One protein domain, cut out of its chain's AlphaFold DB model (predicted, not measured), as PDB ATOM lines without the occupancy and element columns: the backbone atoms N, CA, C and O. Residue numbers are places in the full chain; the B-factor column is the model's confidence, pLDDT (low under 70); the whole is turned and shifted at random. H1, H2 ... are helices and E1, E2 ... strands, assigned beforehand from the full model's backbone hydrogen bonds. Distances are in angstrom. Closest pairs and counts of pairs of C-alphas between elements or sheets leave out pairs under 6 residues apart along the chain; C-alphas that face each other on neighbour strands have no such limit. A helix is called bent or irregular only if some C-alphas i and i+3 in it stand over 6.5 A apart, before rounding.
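This is residues 141 to 323 of the 814 residues of an uncharacterized protein of Novosphingobium sp. KN65.2 (UniProt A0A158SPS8). Two lobes sit end to end: in one, two four-stranded sheets are partly face to face, E4 opposite E5, with H1 over the far face of the sheet E2 E3 E6 E5; in the other, H2, H3 and H4 run side by side in a triangle, with E9 beside H4. The bent E1 and its neighbour E8 lie toward the helical lobe. The printed part has 183 residues, mixed in class, with under half in named elements, along the chain E1 E2 E3 E4 H1 E5 E6 E7 H2 H3 E8 H4 E9. Both sheets, E4 E7 E1 E8 and E2 E3 E6 E5, are antiparallel. The whole is compact, with a radius of gyration of the C-alphas of 17.6 A, yet elongated, spanning 58 by 32 by 26 A.

The first sheet has E4, residues 188 to 196, 20.8 A long; E7, 243 to 250, 20.3 A; E1, 160 to 168, 10.9 A, beginning at C-alpha 160 (24.619, -70.633, -0.173); and E8, 295 to 298. The second has E2, 171 to 174; E3, 179 to 181; E6, 232 to 235; and E5, 224 to 227. The helices are H1, 211 to 216; H2, 260 to 270, 15.4 A; H3, 280 to 289, 14.2 A; and H4, 304 to 315, 17.5 A. E9, 317 to 321, 13.5 A, ends at C-alpha 321 (36.684, -51.865, 11.356).

The first sheet is strongly twisted. N 192 of E4 and O 246 of E7 are within hydrogen-bond range at 2.9 A, as are N 165 of E1 and O 247 at 2.9 A. E1 bends by 118 degrees at residue 163; its pairing is staggered, with residues 160 to 163 beside E8, where N 162 and O 296 are 2.9 A apart. E7, H2, H3 and E8 form a split strand-helix-strand unit, two strands of one sheet that follow each other among the strands with helices between them in the chain and E1 between them in the sheet; its crossover is left-handed. In the second sheet E2 and E3 form a hairpin, with N 171 and O 181 within hydrogen-bond range at 2.9 A; E3 and E6 are antiparallel neighbours, with N 180 and O 233 within hydrogen-bond range at 2.8 A; E5 and E6 form another hairpin, with N 225 and O 234 within hydrogen-bond range at 2.9 A. H1 is on this sheet at a height of 8.3 A, over E6 and along the strands, 12 degrees on the local plane. H2 only grazes the first sheet, with its residues 260 to 267. H2 and H3, a helical hairpin, touch at a shallow tilt of 30 degrees, opposite ways, the closest C-alphas those of Gly 261 and Leu 283, 4.3 A. H2 and H4 touch at a shallow tilt of 11 degrees, opposite ways, the closest C-alphas those of Ile 264 and Val 308, 6.5 A. E9 pairs with no named strand; its closest C-alpha to H4 is that of Ala 319, 5.5 A from Val 309. Every O i to N i+4 pair is within hydrogen-bond range in H1, H2 and H3, and 6 of 8 in H4.

The C-alphas farthest apart, of Pro 220 and Phe 323, are 59.8 A apart. The printed part has no cut; E4 to H1 is a long link. No printed residue is under 70 in pLDDT.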
ATOM      1  N   TYR A 141      18.390 -66.097  -9.635       97.94
ATOM      2  CA  TYR A 141      17.807 -66.897 -10.713       97.94
ATOM      3  C   TYR A 141      17.321 -66.018 -11.872       97.94
ATOM      4  O   TYR A 141      16.573 -65.054 -11.666       97.94
ATOM      5  N   ALA A 142      17.701 -66.357 -13.107       97.38
ATOM      6  CA  ALA A 142      17.237 -65.632 -14.293       97.38
ATOM      7  C   ALA A 142      15.770 -65.939 -14.662       97.38
ATOM      8  O   ALA A 142      15.127 -65.142 -15.357       97.38
ATOM      9  N   GLY A 143      15.228 -67.069 -14.190       96.31
ATOM     10  CA  GLY A 143      13.869 -67.522 -14.474       96.31
ATOM     11  C   GLY A 143      13.681 -68.056 -15.896       96.31
ATOM     12  O   GLY A 143      12.608 -67.905 -16.482       96.31
ATOM     13  N   THR A 144      14.747 -68.604 -16.488       95.44
ATOM     14  CA  THR A 144      14.795 -69.081 -17.882       95.44
ATOM     15  C   THR A 144      14.659 -70.597 -18.018       95.44
ATOM     16  O   THR A 144      14.929 -71.123 -19.094       95.44
ATOM     17  N   THR A 145      14.201 -71.284 -16.969       91.62
ATOM     18  CA  THR A 145      14.149 -72.748 -16.787       91.62
ATOM     19  C   THR A 145      15.521 -73.403 -16.582       91.62
ATOM     20  O   THR A 145      16.557 -72.735 -16.633       91.62
ATOM     21  N   GLY A 146      15.522 -74.707 -16.291       93.38
ATOM     22  CA  GLY A 146      16.717 -75.486 -15.985       93.38
ATOM     23  C   GLY A 146      17.450 -74.993 -14.737       93.38
ATOM     24  O   GLY A 146      16.817 -74.672 -13.732       93.38
ATOM     25  N   ILE A 147      18.780 -74.863 -14.816       94.94
ATOM     26  CA  ILE A 147      19.614 -74.370 -13.702       94.94
ATOM     27  C   ILE A 147      19.251 -72.947 -13.233       94.94
ATOM     28  O   ILE A 147      19.556 -72.550 -12.109       94.94
ATOM     29  N   GLU A 148      18.578 -72.171 -14.084       96.62
ATOM     30  CA  GLU A 148      18.166 -70.799 -13.791       96.62
ATOM     31  C   GLU A 148      16.745 -70.673 -13.236       96.62
ATOM     32  O   GLU A 148      16.272 -69.551 -13.037       96.62
ATOM     33  N   GLY A 149      16.071 -71.792 -12.954       95.69
ATOM     34  CA  GLY A 149      14.755 -71.781 -12.326       95.69
ATOM     35  C   GLY A 149      13.616 -71.379 -13.265       95.69
ATOM     36  O   GLY A 149      13.821 -70.753 -14.307       95.69
ATOM     37  N   GLY A 150      12.380 -71.716 -12.896       93.56
ATOM     38  CA  GLY A 150      11.177 -71.232 -13.578       93.56
ATOM     39  C   GLY A 150      10.962 -69.719 -13.431       93.56
ATOM     40  O   GLY A 150      11.640 -69.031 -12.666       93.56
ATOM     41  N   ALA A 151       9.994 -69.171 -14.170       95.62
ATOM     42  CA  ALA A 151       9.684 -67.736 -14.140       95.62
ATOM     43  C   ALA A 151       9.268 -67.224 -12.742       95.62
ATOM     44  O   ALA A 151       9.415 -66.037 -12.457       95.62
ATOM     45  N   ASP A 152       8.770 -68.114 -11.888       95.44
ATOM     46  CA  ASP A 152       8.419 -67.895 -10.485       95.44
ATOM     47  C   ASP A 152       9.633 -67.611  -9.586       95.44
ATOM     48  O   ASP A 152       9.503 -66.889  -8.600       95.44
ATOM     49  N   LEU A 153      10.820 -68.104  -9.953       96.31
ATOM     50  CA  LEU A 153      12.062 -67.864  -9.214       96.31
ATOM     51  C   LEU A 153      12.818 -66.619  -9.685       96.31
ATOM     52  O   LEU A 153      13.800 -66.231  -9.055       96.31
ATOM     53  N   LYS A 154      12.386 -65.967 -10.770       97.38
ATOM     54  CA  LYS A 154      13.117 -64.846 -11.372       97.38
ATOM     55  C   LYS A 154      13.421 -63.739 -10.356       97.38
ATOM     56  O   LYS A 154      12.515 -63.134  -9.789       97.38
ATOM     57  N   GLY A 155      14.704 -63.415 -10.207       96.12
ATOM     58  CA  GLY A 155      15.192 -62.367  -9.306       96.12
ATOM     59  C   GLY A 155      15.309 -62.787  -7.839       96.12
ATOM     60  O   GLY A 155      15.810 -62.002  -7.039       96.12
ATOM     61  N   ARG A 156      14.906 -64.010  -7.472       96.94
ATOM     62  CA  ARG A 156      15.203 -64.578  -6.153       96.94
ATOM     63  C   ARG A 156      16.704 -64.863  -6.062       96.94
ATOM     64  O   ARG A 156      17.288 -65.382  -7.015       96.94
ATOM     65  N   VAL A 157      17.313 -64.521  -4.928       97.81
ATOM     66  CA  VAL A 157      18.720 -64.837  -4.646       97.81
ATOM     67  C   VAL A 157      18.934 -66.350  -4.607       97.81
ATOM     68  O   VAL A 157      18.062 -67.098  -4.155       97.81
ATOM     69  N   LYS A 158      20.076 -66.805  -5.119       97.94
ATOM     70  CA  LYS A 158      20.452 -68.217  -5.067       97.94
ATOM     71  C   LYS A 158      20.985 -68.557  -3.666       97.94
ATOM     72  O   LYS A 158      21.580 -67.689  -3.029       97.94
ATOM     73  N   PRO A 159      20.766 -69.783  -3.168       97.88
ATOM     74  CA  PRO A 159      21.186 -70.150  -1.825       97.88
ATOM     75  C   PRO A 159      22.702 -70.378  -1.719       97.88
ATOM     76  O   PRO A 159      23.357 -70.733  -2.704       97.88
ATOM     77  N   TRP A 160      23.245 -70.245  -0.507       97.94
ATOM     78  CA  TRP A 160      24.619 -70.633  -0.173       97.94
ATOM     79  C   TRP A 160      24.664 -71.406   1.146       97.94
ATOM     80  O   TRP A 160      24.199 -70.916   2.177       97.94
ATOM     81  N   VAL A 161      25.233 -72.611   1.111       97.56
ATOM     82  CA  VAL A 161      25.487 -73.443   2.297       97.56
ATOM     83  C   VAL A 161      26.968 -73.368   2.665       97.56
ATOM     84  O   VAL A 161      27.824 -73.594   1.812       97.56
ATOM     85  N   LEU A 162      27.273 -73.092   3.932       96.50
ATOM     86  CA  LEU A 162      28.619 -73.101   4.521       96.50
ATOM     87  C   LEU A 162      28.610 -73.989   5.774       96.50
ATOM     88  O   LEU A 162      27.656 -73.950   6.555       96.50
ATOM     89  N   GLY A 163      29.670 -74.768   5.995       95.19
ATOM     90  CA  GLY A 163      29.706 -75.774   7.061       95.19
ATOM     91  C   GLY A 163      28.710 -76.927   6.848       95.19
ATOM     92  O   GLY A 163      28.199 -77.114   5.748       95.19
ATOM     93  N   ARG A 164      28.436 -77.709   7.902       94.56
ATOM     94  CA  ARG A 164      27.503 -78.857   7.858       94.56
ATOM     95  C   ARG A 164      26.100 -78.425   8.280       94.56
ATOM     96  O   ARG A 164      25.834 -78.316   9.478       94.56
ATOM     97  N   ALA A 165      25.224 -78.142   7.323       96.00
ATOM     98  CA  ALA A 165      23.862 -77.686   7.578       96.00
ATOM     99  C   ALA A 165      22.877 -78.860   7.511       96.00
ATOM    100  O   ALA A 165      22.724 -79.486   6.464       96.00
ATOM    101  N   ALA A 166      22.201 -79.139   8.628       95.19
ATOM    102  CA  ALA A 166      21.241 -80.233   8.728       95.19
ATOM    103  C   ALA A 166      19.804 -79.774   8.448       95.19
ATOM    104  O   ALA A 166      19.363 -78.701   8.886       95.19
ATOM    105  N   ASN A 167      19.057 -80.635   7.770       95.38
ATOM    106  CA  ASN A 167      17.652 -80.490   7.446       95.38
ATOM    107  C   ASN A 167      17.335 -79.148   6.761       95.38
ATOM    108  O   ASN A 167      16.409 -78.442   7.165       95.38
ATOM    109  N   ILE A 168      18.139 -78.758   5.770       97.50
ATOM    110  CA  ILE A 168      17.872 -77.585   4.928       97.50
ATOM    111  C   ILE A 168      16.758 -77.904   3.931       97.50
ATOM    112  O   ILE A 168      16.613 -79.054   3.530       97.50
ATOM    113  N   GLU A 169      15.994 -76.899   3.508       97.12
ATOM    114  CA  GLU A 169      14.986 -77.033   2.446       97.12
ATOM    115  C   GLU A 169      15.586 -76.565   1.109       97.12
ATOM    116  O   GLU A 169      15.810 -75.363   0.949       97.12
ATOM    117  N   PRO A 170      15.870 -77.464   0.149       97.56
ATOM    118  CA  PRO A 170      16.423 -77.091  -1.150       97.56
ATOM    119  C   PRO A 170      15.436 -76.291  -2.015       97.56
ATOM    120  O   PRO A 170      14.221 -76.462  -1.929       97.56
ATOM    121  N   VAL A 171      15.943 -75.466  -2.936       97.56
ATOM    122  CA  VAL A 171      15.103 -74.719  -3.888       97.56
ATOM    123  C   VAL A 171      14.812 -75.581  -5.117       97.56
ATOM    124  O   VAL A 171      15.737 -75.937  -5.839       97.56
ATOM    125  N   LEU A 172      13.543 -75.888  -5.402       96.88
ATOM    126  CA  LEU A 172      13.136 -76.590  -6.630       96.88
ATOM    127  C   LEU A 172      13.326 -75.689  -7.859       96.88
ATOM    128  O   LEU A 172      12.563 -74.746  -8.051       96.88
ATOM    129  N   ILE A 173      14.327 -75.981  -8.692       97.56
ATOM    130  CA  ILE A 173      14.697 -75.160  -9.860       97.56
ATOM    131  C   ILE A 173      14.142 -75.710 -11.181       97.56
ATOM    132  O   ILE A 173      13.776 -74.935 -12.065       97.56
ATOM    133  N   ASP A 174      14.009 -77.032 -11.307       96.38
ATOM    134  CA  ASP A 174      13.393 -77.673 -12.470       96.38
ATOM    135  C   ASP A 174      12.284 -78.624 -12.017       96.38
ATOM    136  O   ASP A 174      12.533 -79.708 -11.495       96.38
ATOM    137  N   THR A 175      11.039 -78.215 -12.256       93.00
ATOM    138  CA  THR A 175       9.831 -78.987 -11.933       93.00
ATOM    139  C   THR A 175       9.577 -80.152 -12.888       93.00
ATOM    140  O   THR A 175       8.818 -81.052 -12.548       93.00
ATOM    141  N   THR A 176      10.191 -80.149 -14.074       93.25
ATOM    142  CA  THR A 176      10.061 -81.215 -15.078       93.25
ATOM    143  C   THR A 176      11.027 -82.356 -14.791       93.25
ATOM    144  O   THR A 176      10.655 -83.519 -14.914       93.25
ATOM    145  N   ASN A 177      12.259 -82.025 -14.395       94.94
ATOM    146  CA  ASN A 177      13.309 -83.007 -14.106       94.94
ATOM    147  C   ASN A 177      13.542 -83.247 -12.605       94.94
ATOM    148  O   ASN A 177      14.430 -84.026 -12.261       94.94
ATOM    149  N   TYR A 178      12.760 -82.588 -11.742       96.00
ATOM    150  CA  TYR A 178      12.797 -82.687 -10.277       96.00
ATOM    151  C   TYR A 178      14.176 -82.355  -9.695       96.00
ATOM    152  O   TYR A 178      14.705 -83.073  -8.843       96.00
ATOM    153  N   VAL A 179      14.772 -81.273 -10.203       98.12
ATOM    154  CA  VAL A 179      16.100 -80.811  -9.786       98.12
ATOM    155  C   VAL A 179      15.954 -79.699  -8.760       98.12
ATOM    156  O   VAL A 179      15.262 -78.705  -8.986       98.12
ATOM    157  N   TYR A 180      16.658 -79.859  -7.652       98.38
ATOM    158  CA  TYR A 180      16.726 -78.929  -6.545       98.38
ATOM    159  C   TYR A 180      18.140 -78.371  -6.415       98.38
ATOM    160  O   TYR A 180      19.118 -79.063  -6.693       98.38
ATOM    161  N   GLN A 181      18.252 -77.129  -5.955       98.44
ATOM    162  CA  GLN A 181      19.518 -76.479  -5.659       98.44
ATOM    163  C   GLN A 181      19.643 -76.203  -4.161       98.44
ATOM    164  O   GLN A 181      18.778 -75.566  -3.557       98.44
ATOM    165  N   VAL A 182      20.751 -76.658  -3.580       97.94
ATOM    166  CA  VAL A 182      21.121 -76.394  -2.184       97.94
ATOM    167  C   VAL A 182      22.121 -75.251  -2.065       97.94
ATOM    168  O   VAL A 182      22.015 -74.461  -1.138       97.94
ATOM    169  N   SER A 183      23.045 -75.099  -3.014       97.50
ATOM    170  CA  SER A 183      24.057 -74.034  -3.008       97.50
ATOM    171  C   SER A 183      24.415 -73.629  -4.440       97.50
ATOM    172  O   SER A 183      24.304 -74.446  -5.348       97.50
ATOM    173  N   ALA A 184      24.820 -72.376  -4.660       96.44
ATOM    174  CA  ALA A 184      25.121 -71.845  -5.997       96.44
ATOM    175  C   ALA A 184      26.472 -71.116  -6.125       96.44
ATOM    176  O   ALA A 184      26.758 -70.546  -7.178       96.44
ATOM    177  N   TYR A 185      27.291 -71.103  -5.071       95.06
ATOM    178  CA  TYR A 185      28.495 -70.258  -4.962       95.06
ATOM    179  C   TYR A 185      29.815 -71.035  -5.086       95.06
ATOM    180  O   TYR A 185      30.873 -70.557  -4.673       95.06
ATOM    181  N   GLY A 186      29.749 -72.225  -5.678       92.00
ATOM    182  CA  GLY A 186      30.873 -73.138  -5.843       92.00
ATOM    183  C   GLY A 186      30.469 -74.585  -5.558       92.00
ATOM    184  O   GLY A 186      29.287 -74.849  -5.307       92.00
ATOM    185  N   PRO A 187      31.443 -75.509  -5.595       96.25
ATOM    186  CA  PRO A 187      31.212 -76.888  -5.205       96.25
ATOM    187  C   PRO A 187      30.843 -76.977  -3.720       96.25
ATOM    188  O   PRO A 187      31.319 -76.193  -2.891       96.25
ATOM    189  N   ILE A 188      29.991 -77.945  -3.406       97.81
ATOM    190  CA  ILE A 188      29.739 -78.416  -2.042       97.81
ATOM    191  C   ILE A 188      30.555 -79.686  -1.776       97.81
ATOM    192  O   ILE A 188      31.025 -80.321  -2.722       97.81
ATOM    193  N   ASP A 189      30.786 -80.024  -0.511       97.31
ATOM    194  CA  ASP A 189      31.571 -81.204  -0.130       97.31
ATOM    195  C   ASP A 189      30.756 -82.491  -0.309       97.31
ATOM    196  O   ASP A 189      31.214 -83.412  -0.980       97.31
ATOM    197  N   ASP A 190      29.531 -82.532   0.231       96.75
ATOM    198  CA  ASP A 190      28.654 -83.703   0.147       96.75
ATOM    199  C   ASP A 190      27.178 -83.364   0.438       96.75
ATOM    200  O   ASP A 190      26.850 -82.370   1.093       96.75
ATOM    201  N   VAL A 191      26.270 -84.235  -0.003       97.88
ATOM    202  CA  VAL A 191      24.887 -84.311   0.488       97.88
ATOM    203  C   VAL A 191      24.759 -85.616   1.263       97.88
ATOM    204  O   VAL A 191      24.509 -86.675   0.692       97.88
ATOM    205  N   THR A 192      24.938 -85.545   2.580       95.56
ATOM    206  CA  THR A 192      25.083 -86.738   3.425       95.56
ATOM    207  C   THR A 192      23.773 -87.491   3.629       95.56
ATOM    208  O   THR A 192      23.782 -88.695   3.885       95.56
ATOM    209  N   ALA A 193      22.638 -86.794   3.551       93.75
ATOM    210  CA  ALA A 193      21.318 -87.403   3.628       93.75
ATOM    211  C   ALA A 193      20.276 -86.566   2.883       93.75
ATOM    212  O   ALA A 193      20.347 -85.337   2.854       93.75
ATOM    213  N   LEU A 194      19.280 -87.248   2.319       96.06
ATOM    214  CA  LEU A 194      18.120 -86.638   1.685       96.06
ATOM    215  C   LEU A 194      16.854 -87.258   2.260       96.06
ATOM    216  O   LEU A 194      16.760 -88.480   2.399       96.06
ATOM    217  N   TYR A 195      15.872 -86.414   2.541       94.44
ATOM    218  CA  TYR A 195      14.600 -86.805   3.112       94.44
ATOM    219  C   TYR A 195      13.439 -86.276   2.278       94.44
ATOM    220  O   TYR A 195      13.468 -85.149   1.783       94.44
ATOM    221  N   GLU A 196      12.378 -87.068   2.195       92.75
ATOM    222  CA  GLU A 196      11.046 -86.600   1.838       92.75
ATOM    223  C   GLU A 196      10.145 -86.769   3.051       92.75
ATOM    224  O   GLU A 196       9.971 -87.874   3.570       92.75
ATOM    225  N   ARG A 197       9.565 -85.659   3.522       88.62
ATOM    226  CA  ARG A 197       8.655 -85.652   4.672       88.62
ATOM    227  C   ARG A 197       9.276 -86.306   5.920       88.62
ATOM    228  O   ARG A 197       8.605 -87.014   6.674       88.62
ATOM    229  N   GLY A 198      10.584 -86.124   6.107       85.12
ATOM    230  CA  GLY A 198      11.374 -86.739   7.179       85.12
ATOM    231  C   GLY A 198      11.730 -88.222   6.986       85.12
ATOM    232  O   GLY A 198      12.444 -88.773   7.819       85.12
ATOM    233  N   SER A 199      11.276 -88.876   5.912       85.44
ATOM    234  CA  SER A 199      11.687 -90.239   5.556       85.44
ATOM    235  C   SER A 199      12.917 -90.202   4.654       85.44
ATOM    236  O   SER A 199      12.957 -89.425   3.705       85.44
ATOM    237  N   SER A 200      13.932 -91.013   4.957       89.38
ATOM    238  CA  SER A 200      15.196 -91.020   4.211       89.38
ATOM    239  C   SER A 200      15.050 -91.690   2.845       89.38
ATOM    240  O   SER A 200      14.488 -92.779   2.749       89.38
ATOM    241  N   PHE A 201      15.638 -91.089   1.809       86.25
ATOM    242  CA  PHE A 201      15.814 -91.724   0.496       86.25
ATOM    243  C   PHE A 201      16.941 -92.774   0.473       86.25
ATOM    244  O   PHE A 201      17.135 -93.453  -0.533       86.25
ATOM    245  N   GLY A 202      17.718 -92.906   1.552       88.25
ATOM    246  CA  GLY A 202      18.920 -93.737   1.571       88.25
ATOM    247  C   GLY A 202      20.081 -93.112   0.789       88.25
ATOM    248  O   GLY A 202      20.159 -91.894   0.627       88.25
ATOM    249  N   ALA A 203      21.016 -93.947   0.335       90.38
ATOM    250  CA  ALA A 203      22.233 -93.489  -0.333       90.38
ATOM    251  C   ALA A 203      21.960 -92.903  -1.730       90.38
ATOM    252  O   ALA A 203      21.106 -93.395  -2.468       90.38
ATOM    253  N   SER A 204      22.739 -91.885  -2.107       94.19
ATOM    254  CA  SER A 204      22.737 -91.332  -3.465       94.19
ATOM    255  C   SER A 204      23.137 -92.395  -4.496       94.19
ATOM    256  O   SER A 204      24.010 -93.229  -4.257       94.19
ATOM    257  N   SER A 205      22.521 -92.339  -5.676       93.94
ATOM    258  CA  SER A 205      22.838 -93.189  -6.832       93.94
ATOM    259  C   SER A 205      24.090 -92.740  -7.590       93.94
ATOM    260  O   SER A 205      24.517 -93.424  -8.520       93.94
ATOM    261  N   GLY A 206      24.682 -91.606  -7.210       93.00
ATOM    262  CA  GLY A 206      25.942 -91.118  -7.757       93.00
ATOM    263  C   GLY A 206      26.017 -89.598  -7.841       93.00
ATOM    264  O   GLY A 206      25.029 -88.893  -7.633       93.00
ATOM    265  N   ASP A 207      27.210 -89.119  -8.186       97.81
ATOM    266  CA  ASP A 207      27.497 -87.713  -8.452       97.81
ATOM    267  C   ASP A 207      27.779 -87.477  -9.942       97.81
ATOM    268  O   ASP A 207      28.419 -88.294 -10.612       97.81
ATOM    269  N   TYR A 208      27.294 -86.352 -10.459       97.88
ATOM    270  CA  TYR A 208      27.384 -85.964 -11.862       97.88
ATOM    271  C   TYR A 208      28.086 -84.611 -12.009       97.88
ATOM    272  O   TYR A 208      27.908 -83.694 -11.209       97.88
ATOM    273  N   ALA A 209      28.866 -84.466 -13.083       96.56
ATOM    274  CA  ALA A 209      29.759 -83.320 -13.269       96.56
ATOM    275  C   ALA A 209      29.036 -81.965 -13.363       96.56
ATOM    276  O   ALA A 209      29.585 -80.946 -12.950       96.56
ATOM    277  N   ASP A 210      27.828 -81.947 -13.926       96.00
ATOM    278  CA  ASP A 210      27.047 -80.737 -14.151       96.00
ATOM    279  C   ASP A 210      25.540 -81.028 -14.229       96.00
ATOM    280  O   ASP A 210      25.085 -82.172 -14.130       96.00
ATOM    281  N   TYR A 211      24.763 -79.956 -14.402       97.06
ATOM    282  CA  TYR A 211      23.313 -80.004 -14.551       97.06
ATOM    283  C   TYR A 211      22.856 -80.887 -15.724       97.06
ATOM    284  O   TYR A 211      21.926 -81.680 -15.568       97.06
ATOM    285  N   ASP A 212      23.498 -80.773 -16.889       97.25
ATOM    286  CA  ASP A 212      23.074 -81.483 -18.098       97.25
ATOM    287  C   ASP A 212      23.306 -82.995 -17.949       97.25
ATOM    288  O   ASP A 212      22.431 -83.799 -18.282       97.25
ATOM    289  N   ALA A 213      24.448 -83.390 -17.379       97.62
ATOM    290  CA  ALA A 213      24.763 -84.776 -17.053       97.62
ATOM    291  C   ALA A 213      23.803 -85.353 -15.999       97.62
ATOM    292  O   ALA A 213      23.349 -86.491 -16.142       97.62
ATOM    293  N   LEU A 214      23.456 -84.562 -14.977       97.75
ATOM    294  CA  LEU A 214      22.521 -84.962 -13.924       97.75
ATOM    295  C   LEU A 214      21.103 -85.194 -14.472       97.75
ATOM    296  O   LEU A 214      20.446 -86.178 -14.125       97.75
ATOM    297  N   VAL A 215      20.626 -84.313 -15.355       97.19
ATOM    298  CA  VAL A 215      19.307 -84.447 -15.995       97.19
ATOM    299  C   VAL A 215      19.270 -85.616 -16.980       97.19
ATOM    300  O   VAL A 215      18.268 -86.326 -17.046       97.19
ATOM    301  N   ALA A 216      20.359 -85.860 -17.712       96.19
ATOM    302  CA  ALA A 216      20.456 -86.979 -18.648       96.19
ATOM    303  C   ALA A 216      20.540 -88.359 -17.963       96.19
ATOM    304  O   ALA A 216      20.348 -89.383 -18.626       96.19
ATOM    305  N   ALA A 217      20.828 -88.412 -16.659       93.75
ATOM    306  CA  ALA A 217      20.925 -89.655 -15.906       93.75
ATOM    307  C   ALA A 217      19.594 -90.431 -15.868       93.75
ATOM    308  O   ALA A 217      18.518 -89.862 -15.670       93.75
ATOM    309  N   SER A 218      19.659 -91.756 -15.993       92.88
ATOM    310  CA  SER A 218      18.493 -92.626 -15.804       92.88
ATOM    311  C   SER A 218      18.368 -92.999 -14.329       92.88
ATOM    312  O   SER A 218      19.069 -93.896 -13.866       92.88
ATOM    313  N   LEU A 219      17.476 -92.323 -13.604       90.75
ATOM    314  CA  LEU A 219      17.208 -92.575 -12.185       90.75
ATOM    315  C   LEU A 219      15.843 -93.265 -12.029       90.75
ATOM    316  O   LEU A 219      14.856 -92.717 -12.525       90.75
ATOM    317  N   PRO A 220      15.763 -94.451 -11.397       88.25
ATOM    318  CA  PRO A 220      14.483 -95.096 -11.107       88.25
ATOM    319  C   PRO A 220      13.700 -94.337 -10.025       88.25
ATOM    320  O   PRO A 220      14.248 -93.511  -9.294       88.25
ATOM    321  N   GLU A 221      12.407 -94.632  -9.900       82.31
ATOM    322  CA  GLU A 221      11.576 -94.082  -8.825       82.31
ATOM    323  C   GLU A 221      12.151 -94.466  -7.451       82.31
ATOM    324  O   GLU A 221      12.598 -95.593  -7.248       82.31
ATOM    325  N   GLY A 222      12.181 -93.510  -6.518       79.94
ATOM    326  CA  GLY A 222      12.792 -93.689  -5.194       79.94
ATOM    327  C   GLY A 222      14.315 -93.516  -5.152       79.94
ATOM    328  O   GLY A 222      14.873 -93.429  -4.064       79.94
ATOM    329  N   ALA A 223      14.993 -93.402  -6.298       87.88
ATOM    330  CA  ALA A 223      16.410 -93.052  -6.355       87.88
ATOM    331  C   ALA A 223      16.624 -91.538  -6.489       87.88
ATOM    332  O   ALA A 223      15.777 -90.798  -6.998       87.88
ATOM    333  N   TRP A 224      17.805 -91.088  -6.077       97.25
ATOM    334  CA  TRP A 224      18.243 -89.702  -6.202       97.25
ATOM    335  C   TRP A 224      19.735 -89.636  -6.518       97.25
ATOM    336  O   TRP A 224      20.463 -90.601  -6.294       97.25
ATOM    337  N   ALA A 225      20.186 -88.510  -7.060       98.19
ATOM    338  CA  ALA A 225      21.588 -88.260  -7.377       98.19
ATOM    339  C   ALA A 225      21.961 -86.792  -7.172       98.19
ATOM    340  O   ALA A 225      21.084 -85.934  -7.031       98.19
ATOM    341  N   THR A 226      23.259 -86.496  -7.197       98.56
ATOM    342  CA  THR A 226      23.795 -85.151  -6.963       98.56
ATOM    343  C   THR A 226      24.581 -84.609  -8.149       98.56
ATOM    344  O   THR A 226      25.047 -85.350  -9.011       98.56
ATOM    345  N   SER A 227      24.748 -83.290  -8.171       98.12
ATOM    346  CA  SER A 227      25.921 -82.655  -8.770       98.12
ATOM    347  C   SER A 227      26.561 -81.773  -7.705       98.12
ATOM    348  O   SER A 227      26.113 -80.646  -7.471       98.12
ATOM    349  N   LEU A 228      27.583 -82.295  -7.027       97.81
ATOM    350  CA  LEU A 228      28.277 -81.605  -5.937       97.81
ATOM    351  C   LEU A 228      28.983 -80.341  -6.442       97.81
ATOM    352  O   LEU A 228      28.985 -79.316  -5.766       97.81
ATOM    353  N   ALA A 229      29.474 -80.359  -7.684       96.44
ATOM    354  CA  ALA A 229      30.102 -79.204  -8.326       96.44
ATOM    355  C   ALA A 229      29.177 -77.974  -8.445       96.44
ATOM    356  O   ALA A 229      29.662 -76.844  -8.461       96.44
ATOM    357  N   TYR A 230      27.860 -78.193  -8.516       96.75
ATOM    358  CA  TYR A 230      26.850 -77.141  -8.682       96.75
ATOM    359  C   TYR A 230      25.852 -77.060  -7.517       96.75
ATOM    360  O   TYR A 230      24.881 -76.304  -7.605       96.75
ATOM    361  N   GLY A 231      26.062 -77.841  -6.450       97.69
ATOM    362  CA  GLY A 231      25.155 -77.912  -5.307       97.69
ATOM    363  C   GLY A 231      23.740 -78.339  -5.696       97.69
ATOM    364  O   GLY A 231      22.775 -77.694  -5.278       97.69
ATOM    365  N   LEU A 232      23.611 -79.379  -6.527       98.56
ATOM    366  CA  LEU A 232      22.329 -79.853  -7.056       98.56
ATOM    367  C   LEU A 232      21.964 -81.245  -6.552       98.56
ATOM    368  O   LEU A 232      22.828 -82.097  -6.351       98.56
ATOM    369  N   ILE A 233      20.661 -81.483  -6.443       98.50
ATOM    370  CA  ILE A 233      20.042 -82.769  -6.122       98.50
ATOM    371  C   ILE A 233      18.980 -83.044  -7.182       98.50
ATOM    372  O   ILE A 233      18.213 -82.147  -7.530       98.50
ATOM    373  N   ARG A 234      18.897 -84.272  -7.686       98.06
ATOM    374  CA  ARG A 234      17.835 -84.697  -8.598       98.06
ATOM    375  C   ARG A 234      17.138 -85.944  -8.080       98.06
ATOM    376  O   ARG A 234      17.800 -86.916  -7.726       98.06
ATOM    377  N   LEU A 235      15.808 -85.921  -8.110       96.94
ATOM    378  CA  LEU A 235      14.962 -87.075  -7.802       96.94
ATOM    379  C   LEU A 235      14.617 -87.859  -9.078       96.94
ATOM    380  O   LEU A 235      14.439 -87.275 -10.148       96.94
ATOM    381  N   GLY A 236      14.474 -89.183  -8.966       92.81
ATOM    382  CA  GLY A 236      14.005 -90.045 -10.059       92.81
ATOM    383  C   GLY A 236      12.500 -89.944 -10.348       92.81
ATOM    384  O   GLY A 236      12.050 -90.347 -11.418       92.81
ATOM    385  N   ALA A 237      11.724 -89.367  -9.429       89.50
ATOM    386  CA  ALA A 237      10.279 -89.168  -9.537       89.50
ATOM    387  C   ALA A 237       9.870 -87.802  -8.940       89.50
ATOM    388  O   ALA A 237      10.644 -87.231  -8.165       89.50
ATOM    389  N   PRO A 238       8.677 -87.266  -9.272       92.00
ATOM    390  CA  PRO A 238       8.166 -86.071  -8.609       92.00
ATOM    391  C   PRO A 238       8.069 -86.276  -7.096       92.00
ATOM    392  O   PRO A 238       7.643 -87.338  -6.644       92.00
ATOM    393  N   ALA A 239       8.395 -85.236  -6.329       91.94
ATOM    394  CA  ALA A 239       8.212 -85.250  -4.882       91.94
ATOM    395  C   ALA A 239       6.718 -85.283  -4.514       91.94
ATOM    396  O   ALA A 239       5.903 -84.547  -5.082       91.94
ATOM    397  N   TYR A 240       6.371 -86.110  -3.535       86.62
ATOM    398  CA  TYR A 240       5.066 -86.167  -2.884       86.62
ATOM    399  C   TYR A 240       4.925 -85.142  -1.757       86.62
ATOM    400  O   TYR A 240       3.800 -84.805  -1.374       86.62
ATOM    401  N   GLY A 241       6.035 -84.662  -1.194       88.06
ATOM    402  CA  GLY A 241       6.010 -83.698  -0.100       88.06
ATOM    403  C   GLY A 241       7.280 -82.871   0.032       88.06
ATOM    404  O   GLY A 241       8.024 -82.681  -0.925       88.06
ATOM    405  N   LEU A 242       7.483 -82.326   1.232       93.56
ATOM    406  CA  LEU A 242       8.621 -81.467   1.531       93.56
ATOM    407  C   LEU A 242       9.928 -82.256   1.422       93.56
ATOM    408  O   LEU A 242      10.061 -83.311   2.041       93.56
ATOM    409  N   ILE A 243      10.886 -81.716   0.673       96.62
ATOM    410  CA  ILE A 243      12.238 -82.260   0.576       96.62
ATOM    411  C   ILE A 243      13.139 -81.515   1.554       96.62
ATOM    412  O   ILE A 243      13.166 -80.282   1.560       96.62
ATOM    413  N   THR A 244      13.905 -82.258   2.348       97.56
ATOM    414  CA  THR A 244      14.970 -81.699   3.182       97.56
ATOM    415  C   THR A 244      16.260 -82.487   3.031       97.56
ATOM    416  O   THR A 244      16.235 -83.670   2.712       97.56
ATOM    417  N   ALA A 245      17.402 -81.837   3.233       97.56
ATOM    418  CA  ALA A 245      18.709 -82.461   3.069       97.56
ATOM    419  C   ALA A 245      19.669 -82.086   4.201       97.56
ATOM    420  O   ALA A 245      19.594 -80.983   4.745       97.56
ATOM    421  N   ASP A 246      20.598 -82.986   4.493       97.62
ATOM    422  CA  ASP A 246      21.799 -82.692   5.266       97.62
ATOM    423  C   ASP A 246      22.948 -82.481   4.282       97.62
ATOM    424  O   ASP A 246      23.219 -83.342   3.441       97.62
ATOM    425  N   VAL A 247      23.589 -81.317   4.353       97.75
ATOM    426  CA  VAL A 247      24.572 -80.881   3.357       97.75
ATOM    427  C   VAL A 247      25.848 -80.421   4.039       97.75
ATOM    428  O   VAL A 247      25.823 -79.549   4.912       97.75
ATOM    429  N   ASP A 248      26.967 -80.963   3.577       97.06
ATOM    430  CA  ASP A 248      28.283 -80.387   3.794       97.06
ATOM    431  C   ASP A 248      28.530 -79.358   2.698       97.06
ATOM    432  O   ASP A 248      28.637 -79.687   1.520       97.06
ATOM    433  N   GLY A 249      28.498 -78.087   3.098       96.31
ATOM    434  CA  GLY A 249      28.454 -76.935   2.210       96.31
ATOM    435  C   GLY A 249      29.753 -76.660   1.463       96.31
ATOM    436  O   GLY A 249      30.457 -77.566   1.039       96.31
ATOM    437  N   ASP A 250      30.038 -75.375   1.270       96.75
ATOM    438  CA  ASP A 250      31.145 -74.885   0.449       96.75
ATOM    439  C   ASP A 250      32.466 -75.649   0.664       96.75
ATOM    440  O   ASP A 250      33.040 -75.643   1.757       96.75
ATOM    441  N   SER A 251      32.936 -76.270  -0.418       95.62
ATOM    442  CA  SER A 251      34.197 -77.010  -0.504       95.62
ATOM    443  C   SER A 251      35.147 -76.388  -1.529       95.62
ATOM    444  O   SER A 251      36.058 -77.041  -2.051       95.62
ATOM    445  N   ASN A 252      34.933 -75.114  -1.881       91.88
ATOM    446  CA  ASN A 252      35.681 -74.471  -2.950       91.88
ATOM    447  C   ASN A 252      37.189 -74.492  -2.654       91.88
ATOM    448  O   ASN A 252      37.631 -74.149  -1.558       91.88
ATOM    449  N   GLY A 253      37.983 -74.903  -3.646       85.50
ATOM    450  CA  GLY A 253      39.420 -75.138  -3.465       85.50
ATOM    451  C   GLY A 253      39.767 -76.457  -2.759       85.50
ATOM    452  O   GLY A 253      40.912 -76.630  -2.353       85.50
ATOM    453  N   GLY A 254      38.808 -77.380  -2.611       87.75
ATOM    454  CA  GLY A 254      38.994 -78.679  -1.955       87.75
ATOM    455  C   GLY A 254      39.088 -78.597  -0.430       87.75
ATOM    456  O   GLY A 254      39.549 -79.541   0.204       87.75
ATOM    457  N   THR A 255      38.705 -77.460   0.155       90.44
ATOM    458  CA  THR A 255      38.721 -77.238   1.604       90.44
ATOM    459  C   THR A 255      37.294 -77.086   2.092       90.44
ATOM    460  O   THR A 255      36.587 -76.191   1.641       90.44
ATOM    461  N   PHE A 256      36.882 -77.939   3.028       92.31
ATOM    462  CA  PHE A 256      35.583 -77.831   3.679       92.31
ATOM    463  C   PHE A 256      35.664 -76.871   4.874       92.31
ATOM    464  O   PHE A 256      36.211 -77.202   5.930       92.31
ATOM    465  N   TRP A 257      35.126 -75.663   4.698       90.19
ATOM    466  CA  TRP A 257      35.200 -74.580   5.683       90.19
ATOM    467  C   TRP A 257      34.148 -74.751   6.778       90.19
ATOM    468  O   TRP A 257      32.950 -74.836   6.494       90.19
ATOM    469  N   ARG A 258      34.577 -74.777   8.046       92.75
ATOM    470  CA  ARG A 258      33.660 -75.010   9.178       92.75
ATOM    471  C   ARG A 258      33.841 -74.064  10.350       92.75
ATOM    472  O   ARG A 258      32.927 -73.986  11.168       92.75
ATOM    473  N   LYS A 259      34.967 -73.362  10.466       95.06
ATOM    474  CA  LYS A 259      35.183 -72.416  11.568       95.06
ATOM    475  C   LYS A 259      34.741 -71.009  11.192       95.06
ATOM    476  O   LYS A 259      34.506 -70.696  10.028       95.06
ATOM    477  N   THR A 260      34.581 -70.163  12.202       95.69
ATOM    478  CA  THR A 260      33.972 -68.841  12.030       95.69
ATOM    479  C   THR A 260      34.870 -67.895  11.234       95.69
ATOM    480  O   THR A 260      34.396 -67.260  10.295       95.69
ATOM    481  N   GLY A 261      36.153 -67.810  11.584       96.12
ATOM    482  CA  GLY A 261      37.144 -66.996  10.887       96.12
ATOM    483  C   GLY A 261      37.366 -67.470   9.454       96.12
ATOM    484  O   GLY A 261      37.229 -66.676   8.530       96.12
ATOM    485  N   GLU A 262      37.594 -68.771   9.274       95.44
ATOM    486  CA  GLU A 262      37.668 -69.461   7.977       95.44
ATOM    487  C   GLU A 262      36.477 -69.124   7.060       95.44
ATOM    488  O   GLU A 262      36.663 -68.747   5.903       95.44
ATOM    489  N   ILE A 263      35.243 -69.210   7.571       96.62
ATOM    490  CA  ILE A 263      34.036 -68.884   6.797       96.62
ATOM    491  C   ILE A 263      33.974 -67.390   6.449       96.62
ATOM    492  O   ILE A 263      33.594 -67.045   5.330       96.62
ATOM    493  N   ILE A 264      34.362 -66.494   7.363       97.25
ATOM    494  CA  ILE A 264      34.415 -65.050   7.082       97.25
ATOM    495  C   ILE A 264      35.409 -64.751   5.953       97.25
ATOM    496  O   ILE A 264      35.065 -63.998   5.040       97.25
ATOM    497  N   GLU A 265      36.605 -65.349   5.976       95.94
ATOM    498  CA  GLU A 265      37.594 -65.195   4.899       95.94
ATOM    499  C   GLU A 265      37.067 -65.750   3.576       95.94
ATOM    500  O   GLU A 265      37.096 -65.056   2.561       95.94
ATOM    501  N   ARG A 266      36.474 -66.949   3.595       95.19
ATOM    502  CA  ARG A 266      35.890 -67.571   2.401       95.19
ATOM    503  C   ARG A 266      34.812 -66.701   1.749       95.19
ATOM    504  O   ARG A 266      34.741 -66.633   0.516       95.19
ATOM    505  N   VAL A 267      33.967 -66.055   2.556       96.75
ATOM    506  CA  VAL A 267      32.937 -65.133   2.059       96.75
ATOM    507  C   VAL A 267      33.563 -63.846   1.523       96.75
ATOM    508  O   VAL A 267      33.168 -63.398   0.448       96.75
ATOM    509  N   ALA A 268      34.564 -63.282   2.206       96.62
ATOM    510  CA  ALA A 268      35.292 -62.109   1.718       96.62
ATOM    511  C   ALA A 268      35.923 -62.362   0.338       96.62
ATOM    512  O   ALA A 268      35.757 -61.552  -0.578       96.62
ATOM    513  N   ASP A 269      36.558 -63.525   0.173       94.75
ATOM    514  CA  ASP A 269      37.177 -63.960  -1.077       94.75
ATOM    515  C   ASP A 269      36.144 -64.123  -2.199       94.75
ATOM    516  O   ASP A 269      36.357 -63.655  -3.319       94.75
ATOM    517  N   ALA A 270      34.985 -64.730  -1.908       94.50
ATOM    518  CA  ALA A 270      33.903 -64.875  -2.888       94.50
ATOM    519  C   ALA A 270      33.393 -63.522  -3.402       94.50
ATOM    520  O   ALA A 270      33.038 -63.385  -4.572       94.50
ATOM    521  N   LEU A 271      33.371 -62.525  -2.517       95.62
ATOM    522  CA  LEU A 271      32.936 -61.163  -2.809       95.62
ATOM    523  C   LEU A 271      34.050 -60.301  -3.413       95.62
ATOM    524  O   LEU A 271      33.813 -59.134  -3.723       95.62
ATOM    525  N   SER A 272      35.248 -60.865  -3.616       95.25
ATOM    526  CA  SER A 272      36.432 -60.151  -4.110       95.25
ATOM    527  C   SER A 272      36.797 -58.932  -3.255       95.25
ATOM    528  O   SER A 272      37.267 -57.914  -3.774       95.25
ATOM    529  N   ILE A 273      36.569 -59.018  -1.942       95.94
ATOM    530  CA  ILE A 273      37.047 -58.016  -0.992       95.94
ATOM    531  C   ILE A 273      38.567 -58.156  -0.904       95.94
ATOM    532  O   ILE A 273      39.089 -59.253  -0.733       95.94
ATOM    533  N   ASP A 274      39.284 -57.040  -1.039       95.12
ATOM    534  CA  ASP A 274      40.744 -57.029  -0.941       95.12
ATOM    535  C   ASP A 274      41.183 -57.602   0.417       95.12
ATOM    536  O   ASP A 274      40.800 -57.087   1.470       95.12
ATOM    537  N   SER A 275      42.014 -58.645   0.400       93.12
ATOM    538  CA  SER A 275      42.545 -59.273   1.614       93.12
ATOM    539  C   SER A 275      43.368 -58.299   2.463       93.12
ATOM    540  O   SER A 275      43.469 -58.460   3.677       93.12
ATOM    541  N   GLY A 276      43.881 -57.211   1.876       94.12
ATOM    542  CA  GLY A 276      44.486 -56.101   2.606       94.12
ATOM    543  C   GLY A 276      43.529 -55.396   3.578       94.12
ATOM    544  O   GLY A 276      44.005 -54.824   4.565       94.12
ATOM    545  N   LEU A 277      42.216 -55.469   3.336       95.38
ATOM    546  CA  LEU A 277      41.135 -54.935   4.172       95.38
ATOM    547  C   LEU A 277      40.614 -55.943   5.208       95.38
ATOM    548  O   LEU A 277      39.732 -55.608   5.998       95.38
ATOM    549  N   ILE A 278      41.156 -57.159   5.241       96.88
ATOM    550  CA  ILE A 278      40.816 -58.182   6.229       96.88
ATOM    551  C   ILE A 278      42.014 -58.380   7.157       96.88
ATOM    552  O   ILE A 278      43.155 -58.550   6.725       96.88
ATOM    553  N   GLN A 279      41.789 -58.337   8.468       96.44
ATOM    554  CA  GLN A 279      42.819 -58.676   9.441       96.44
ATOM    555  C   GLN A 279      42.801 -60.186   9.708       96.44
ATOM    556  O   GLN A 279      42.328 -60.631  10.757       96.44
ATOM    557  N   SER A 280      43.355 -60.971   8.780       95.56
ATOM    558  CA  SER A 280      43.385 -62.443   8.848       95.56
ATOM    559  C   SER A 280      43.927 -62.994  10.164       95.56
ATOM    560  O   SER A 280      43.376 -63.936  10.720       95.56
ATOM    561  N   SER A 281      44.937 -62.347  10.757       95.44
ATOM    562  CA  SER A 281      45.476 -62.764  12.060       95.44
ATOM    563  C   SER A 281      44.439 -62.737  13.188       95.44
ATOM    564  O   SER A 281      44.520 -63.550  14.104       95.44
ATOM    565  N   SER A 282      43.459 -61.829  13.124       94.94
ATOM    566  CA  SER A 282      42.368 -61.761  14.101       94.94
ATOM    567  C   SER A 282      41.364 -62.904  13.919       94.94
ATOM    568  O   SER A 282      40.900 -63.474  14.903       94.94
ATOM    569  N   LEU A 283      41.104 -63.303  12.670       96.38
ATOM    570  CA  LEU A 283      40.224 -64.420  12.325       96.38
ATOM    571  C   LEU A 283      40.874 -65.766  12.672       96.38
ATOM    572  O   LEU A 283      40.250 -66.599  13.320       96.38
ATOM    573  N   THR A 284      42.164 -65.941  12.369       96.50
ATOM    574  CA  THR A 284      42.933 -67.121  12.793       96.50
ATOM    575  C   THR A 284      43.009 -67.238  14.319       96.50
ATOM    576  O   THR A 284      42.902 -68.337  14.864       96.50
ATOM    577  N   ALA A 285      43.185 -66.118  15.031       94.38
ATOM    578  CA  ALA A 285      43.162 -66.113  16.494       94.38
ATOM    579  C   ALA A 285      41.779 -66.505  17.037       94.38
ATOM    580  O   ALA A 285      41.697 -67.322  17.950       94.38
ATOM    581  N   LEU A 286      40.695 -65.998  16.434       94.31
ATOM    582  CA  LEU A 286      39.330 -66.400  16.780       94.31
ATOM    583  C   LEU A 286      39.129 -67.913  16.623       94.31
ATOM    584  O   LEU A 286      38.613 -68.550  17.537       94.31
ATOM    585  N   ASP A 287      39.569 -68.480  15.501       96.00
ATOM    586  CA  ASP A 287      39.437 -69.913  15.219       96.00
ATOM    587  C   ASP A 287      40.328 -70.786  16.106       96.00
ATOM    588  O   ASP A 287      39.989 -71.935  16.378       96.00
ATOM    589  N   THR A 288      41.448 -70.244  16.585       95.31
ATOM    590  CA  THR A 288      42.306 -70.906  17.576       95.31
ATOM    591  C   THR A 288      41.626 -70.944  18.946       95.31
ATOM    592  O   THR A 288      41.643 -71.970  19.624       95.31
ATOM    593  N   ASP A 289      40.999 -69.837  19.344       90.81
ATOM    594  CA  ASP A 289      40.358 -69.688  20.650       90.81
ATOM    595  C   ASP A 289      38.990 -70.380  20.741       90.81
ATOM    596  O   ASP A 289      38.551 -70.768  21.828       90.81
ATOM    597  N   VAL A 290      38.275 -70.464  19.615       89.88
ATOM    598  CA  VAL A 290      36.914 -71.007  19.495       89.88
ATOM    599  C   VAL A 290      36.859 -71.917  18.262       89.88
ATOM    600  O   VAL A 290      36.202 -71.583  17.276       89.88
ATOM    601  N   PRO A 291      37.527 -73.088  18.297       91.31
ATOM    602  CA  PRO A 291      37.606 -74.018  17.168       91.31
ATOM    603  C   PRO A 291      36.307 -74.830  17.011       91.31
ATOM    604  O   PRO A 291      36.331 -76.050  16.856       91.31
ATOM    605  N   TYR A 292      35.153 -74.175  17.128       88.50
ATOM    606  CA  TYR A 292      33.848 -74.809  17.008       88.50
ATOM    607  C   TYR A 292      33.375 -74.750  15.564       88.50
ATOM    608  O   TYR A 292      33.391 -73.694  14.929       88.50
ATOM    609  N   ASN A 293      32.917 -75.895  15.067       91.50
ATOM    610  CA  ASN A 293      32.300 -75.974  13.757       91.50
ATOM    611  C   ASN A 293      30.942 -75.266  13.787       91.50
ATOM    612  O   ASN A 293      30.126 -75.523  14.672       91.50
ATOM    613  N   ILE A 294      30.696 -74.418  12.798       92.12
ATOM    614  CA  ILE A 294      29.418 -73.749  12.578       92.12
ATOM    615  C   ILE A 294      28.794 -74.221  11.264       92.12
ATOM    616  O   ILE A 294      29.407 -74.947  10.475       92.12
ATOM    617  N   ASN A 295      27.549 -73.815  11.040       92.81
ATOM    618  CA  ASN A 295      26.849 -74.011   9.783       92.81
ATOM    619  C   ASN A 295      25.976 -72.800   9.461       92.81
ATOM    620  O   ASN A 295      25.469 -72.133  10.365       92.81
ATOM    621  N   LEU A 296      25.827 -72.513   8.171       95.06
ATOM    622  CA  LEU A 296      25.030 -71.417   7.635       95.06
ATOM    623  C   LEU A 296      24.327 -71.884   6.368       95.06
ATOM    624  O   LEU A 296      24.957 -72.430   5.467       95.06
ATOM    625  N   TYR A 297      23.032 -71.610   6.284       96.88
ATOM    626  CA  TYR A 297      22.254 -71.727   5.066       96.88
ATOM    627  C   TYR A 297      21.621 -70.371   4.765       96.88
ATOM    628  O   TYR A 297      20.666 -69.945   5.417       96.88
ATOM    629  N   LEU A 298      22.218 -69.654   3.817       96.81
ATOM    630  CA  LEU A 298      21.797 -68.318   3.421       96.81
ATOM    631  C   LEU A 298      20.849 -68.422   2.229       96.81
ATOM    632  O   LEU A 298      21.244 -68.847   1.147       96.81
ATOM    633  N   THR A 299      19.600 -68.015   2.434       95.69
ATOM    634  CA  THR A 299      18.548 -67.942   1.403       95.69
ATOM    635  C   THR A 299      17.973 -66.536   1.248       95.69
ATOM    636  O   THR A 299      17.171 -66.286   0.347       95.69
ATOM    637  N   GLU A 300      18.398 -65.618   2.115       94.25
ATOM    638  CA  GLU A 300      18.003 -64.217   2.152       94.25
ATOM    639  C   GLU A 300      19.245 -63.329   2.150       94.25
ATOM    640  O   GLU A 300      20.328 -63.725   2.591       94.25
ATOM    641  N   GLN A 301      19.077 -62.116   1.633       95.50
ATOM    642  CA  GLN A 301      20.166 -61.169   1.471       95.50
ATOM    643  C   GLN A 301      20.654 -60.629   2.823       95.50
ATOM    644  O   GLN A 301      19.857 -60.211   3.661       95.50
ATOM    645  N   ILE A 302      21.975 -60.580   2.999       95.94
ATOM    646  CA  ILE A 302      22.657 -59.963   4.141       95.94
ATOM    647  C   ILE A 302      23.917 -59.247   3.643       95.94
ATOM    648  O   ILE A 302      24.560 -59.710   2.696       95.94
ATOM    649  N   SER A 303      24.270 -58.111   4.246       96.12
ATOM    650  CA  SER A 303      25.538 -57.447   3.935       96.12
ATOM    651  C   SER A 303      26.706 -58.222   4.551       96.12
ATOM    652  O   SER A 303      26.552 -58.886   5.579       96.12
ATOM    653  N   PHE A 304      27.892 -58.137   3.951       96.94
ATOM    654  CA  PHE A 304      29.071 -58.809   4.498       96.94
ATOM    655  C   PHE A 304      29.387 -58.346   5.930       96.94
ATOM    656  O   PHE A 304      29.642 -59.173   6.804       96.94
ATOM    657  N   TYR A 305      29.291 -57.044   6.203       94.31
ATOM    658  CA  TYR A 305      29.504 -56.494   7.541       94.31
ATOM    659  C   TYR A 305      28.528 -57.068   8.580       94.31
ATOM    660  O   TYR A 305      28.954 -57.516   9.647       94.31
ATOM    661  N   ASP A 306      27.231 -57.114   8.259       93.69
ATOM    662  CA  ASP A 306      26.217 -57.636   9.181       93.69
ATOM    663  C   ASP A 306      26.391 -59.139   9.426       93.69
ATOM    664  O   ASP A 306      26.184 -59.611  10.547       93.69
ATOM    665  N   LEU A 307      26.824 -59.890   8.404       95.50
ATOM    666  CA  LEU A 307      27.171 -61.304   8.542       95.50
ATOM    667  C   LEU A 307      28.340 -61.490   9.518       95.50
ATOM    668  O   LEU A 307      28.227 -62.282  10.452       95.50
ATOM    669  N   VAL A 308      29.434 -60.739   9.355       95.44
ATOM    670  CA  VAL A 308      30.608 -60.818  10.243       95.44
ATOM    671  C   VAL A 308      30.218 -60.524  11.694       95.44
ATOM    672  O   VAL A 308      30.592 -61.264  12.607       95.44
ATOM    673  N   VAL A 309      29.420 -59.479  11.919       91.44
ATOM    674  CA  VAL A 309      28.917 -59.129  13.254       91.44
ATOM    675  C   VAL A 309      28.033 -60.244  13.825       91.44
ATOM    676  O   VAL A 309      28.185 -60.615  14.992       91.44
ATOM    677  N   ALA A 310      27.130 -60.813  13.022       90.88
ATOM    678  CA  ALA A 310      26.268 -61.913  13.447       90.88
ATOM    679  C   ALA A 310      27.068 -63.167  13.838       90.88
ATOM    680  O   ALA A 310      26.725 -63.817  14.826       90.88
ATOM    681  N   LEU A 311      28.147 -63.465  13.112       92.50
ATOM    682  CA  LEU A 311      29.033 -64.602  13.363       92.50
ATOM    683  C   LEU A 311      29.967 -64.400  14.564       92.50
ATOM    684  O   LEU A 311      30.265 -65.358  15.272       92.50
ATOM    685  N   ALA A 312      30.381 -63.168  14.861       90.56
ATOM    686  CA  ALA A 312      31.237 -62.874  16.013       90.56
ATOM    687  C   ALA A 312      30.510 -63.015  17.367       90.56
ATOM    688  O   ALA A 312      31.087 -63.486  18.353       90.56
ATOM    689  N   ARG A 313      29.223 -62.639  17.423       85.12
ATOM    690  CA  ARG A 313      28.397 -62.659  18.647       85.12
ATOM    691  C   ARG A 313      28.379 -64.012  19.383       85.12
ATOM    692  O   ARG A 313      28.635 -64.007  20.592       85.12
ATOM    693  N   PRO A 314      28.104 -65.171  18.744       82.44
ATOM    694  CA  PRO A 314      28.102 -66.461  19.439       82.44
ATOM    695  C   PRO A 314      29.479 -66.854  19.998       82.44
ATOM    696  O   PRO A 314      29.539 -67.550  21.009       82.44
ATOM    697  N   CYS A 315      30.575 -66.355  19.420       84.62
ATOM    698  CA  CYS A 315      31.941 -66.600  19.896       84.62
ATOM    699  C   CYS A 315      32.347 -65.730  21.105       84.62
ATOM    700  O   CYS A 315      33.493 -65.811  21.568       84.62
ATOM    701  N   ASN A 316      31.432 -64.895  21.622       82.25
ATOM    702  CA  ASN A 316      31.727 -63.830  22.585       82.25
ATOM    703  C   ASN A 316      32.841 -62.893  22.069       82.25
ATOM    704  O   ASN A 316      33.769 -62.523  22.798       82.25
ATOM    705  N   ALA A 317      32.773 -62.574  20.777       86.44
ATOM    706  CA  ALA A 317      33.702 -61.694  20.095       86.44
ATOM    707  C   ALA A 317      33.015 -60.405  19.645       86.44
ATOM    708  O   ALA A 317      31.812 -60.371  19.388       86.44
ATOM    709  N   VAL A 318      33.810 -59.344  19.544       86.94
ATOM    710  CA  VAL A 318      33.419 -58.084  18.918       86.94
ATOM    711  C   VAL A 318      34.027 -58.018  17.525       86.94
ATOM    712  O   VAL A 318      35.187 -58.385  17.334       86.94
ATOM    713  N   ALA A 319      33.237 -57.555  16.564       91.50
ATOM    714  CA  ALA A 319      33.677 -57.313  15.200       91.50
ATOM    715  C   ALA A 319      33.531 -55.833  14.858       91.50
ATOM    716  O   ALA A 319      32.579 -55.180  15.287       91.50
ATOM    717  N   GLY A 320      34.470 -55.305  14.083       91.69
ATOM    718  CA  GLY A 320      34.456 -53.912  13.663       91.69
ATOM    719  C   GLY A 320      35.502 -53.624  12.600       91.69
ATOM    720  O   GLY A 320      36.190 -54.527  12.131       91.69
ATOM    721  N   VAL A 321      35.618 -52.347  12.238       93.25
ATOM    722  CA  VAL A 321      36.684 -51.865  11.356       93.25
ATOM    723  C   VAL A 321      37.686 -51.075  12.191       93.25
ATOM    724  O   VAL A 321      37.299 -50.182  12.948       93.25
ATOM    725  N   ASP A 322      38.963 -51.438  12.099       92.06
ATOM    726  CA  ASP A 322      40.044 -50.786  12.832       92.06
ATOM    727  C   ASP A 322      40.381 -49.398  12.252       92.06
ATOM    728  O   ASP A 322      39.825 -48.958  11.245       92.06
ATOM    729  N   PHE A 323      41.328 -48.683  12.867       93.81
ATOM    730  CA  PHE A 323      41.755 -47.371  12.365       93.81
ATOM    731  C   PHE A 323      42.402 -47.422  10.970       93.81
ATOM    732  O   PHE A 323      42.463 -46.397  10.295       93.81
TER     733      PHE A 323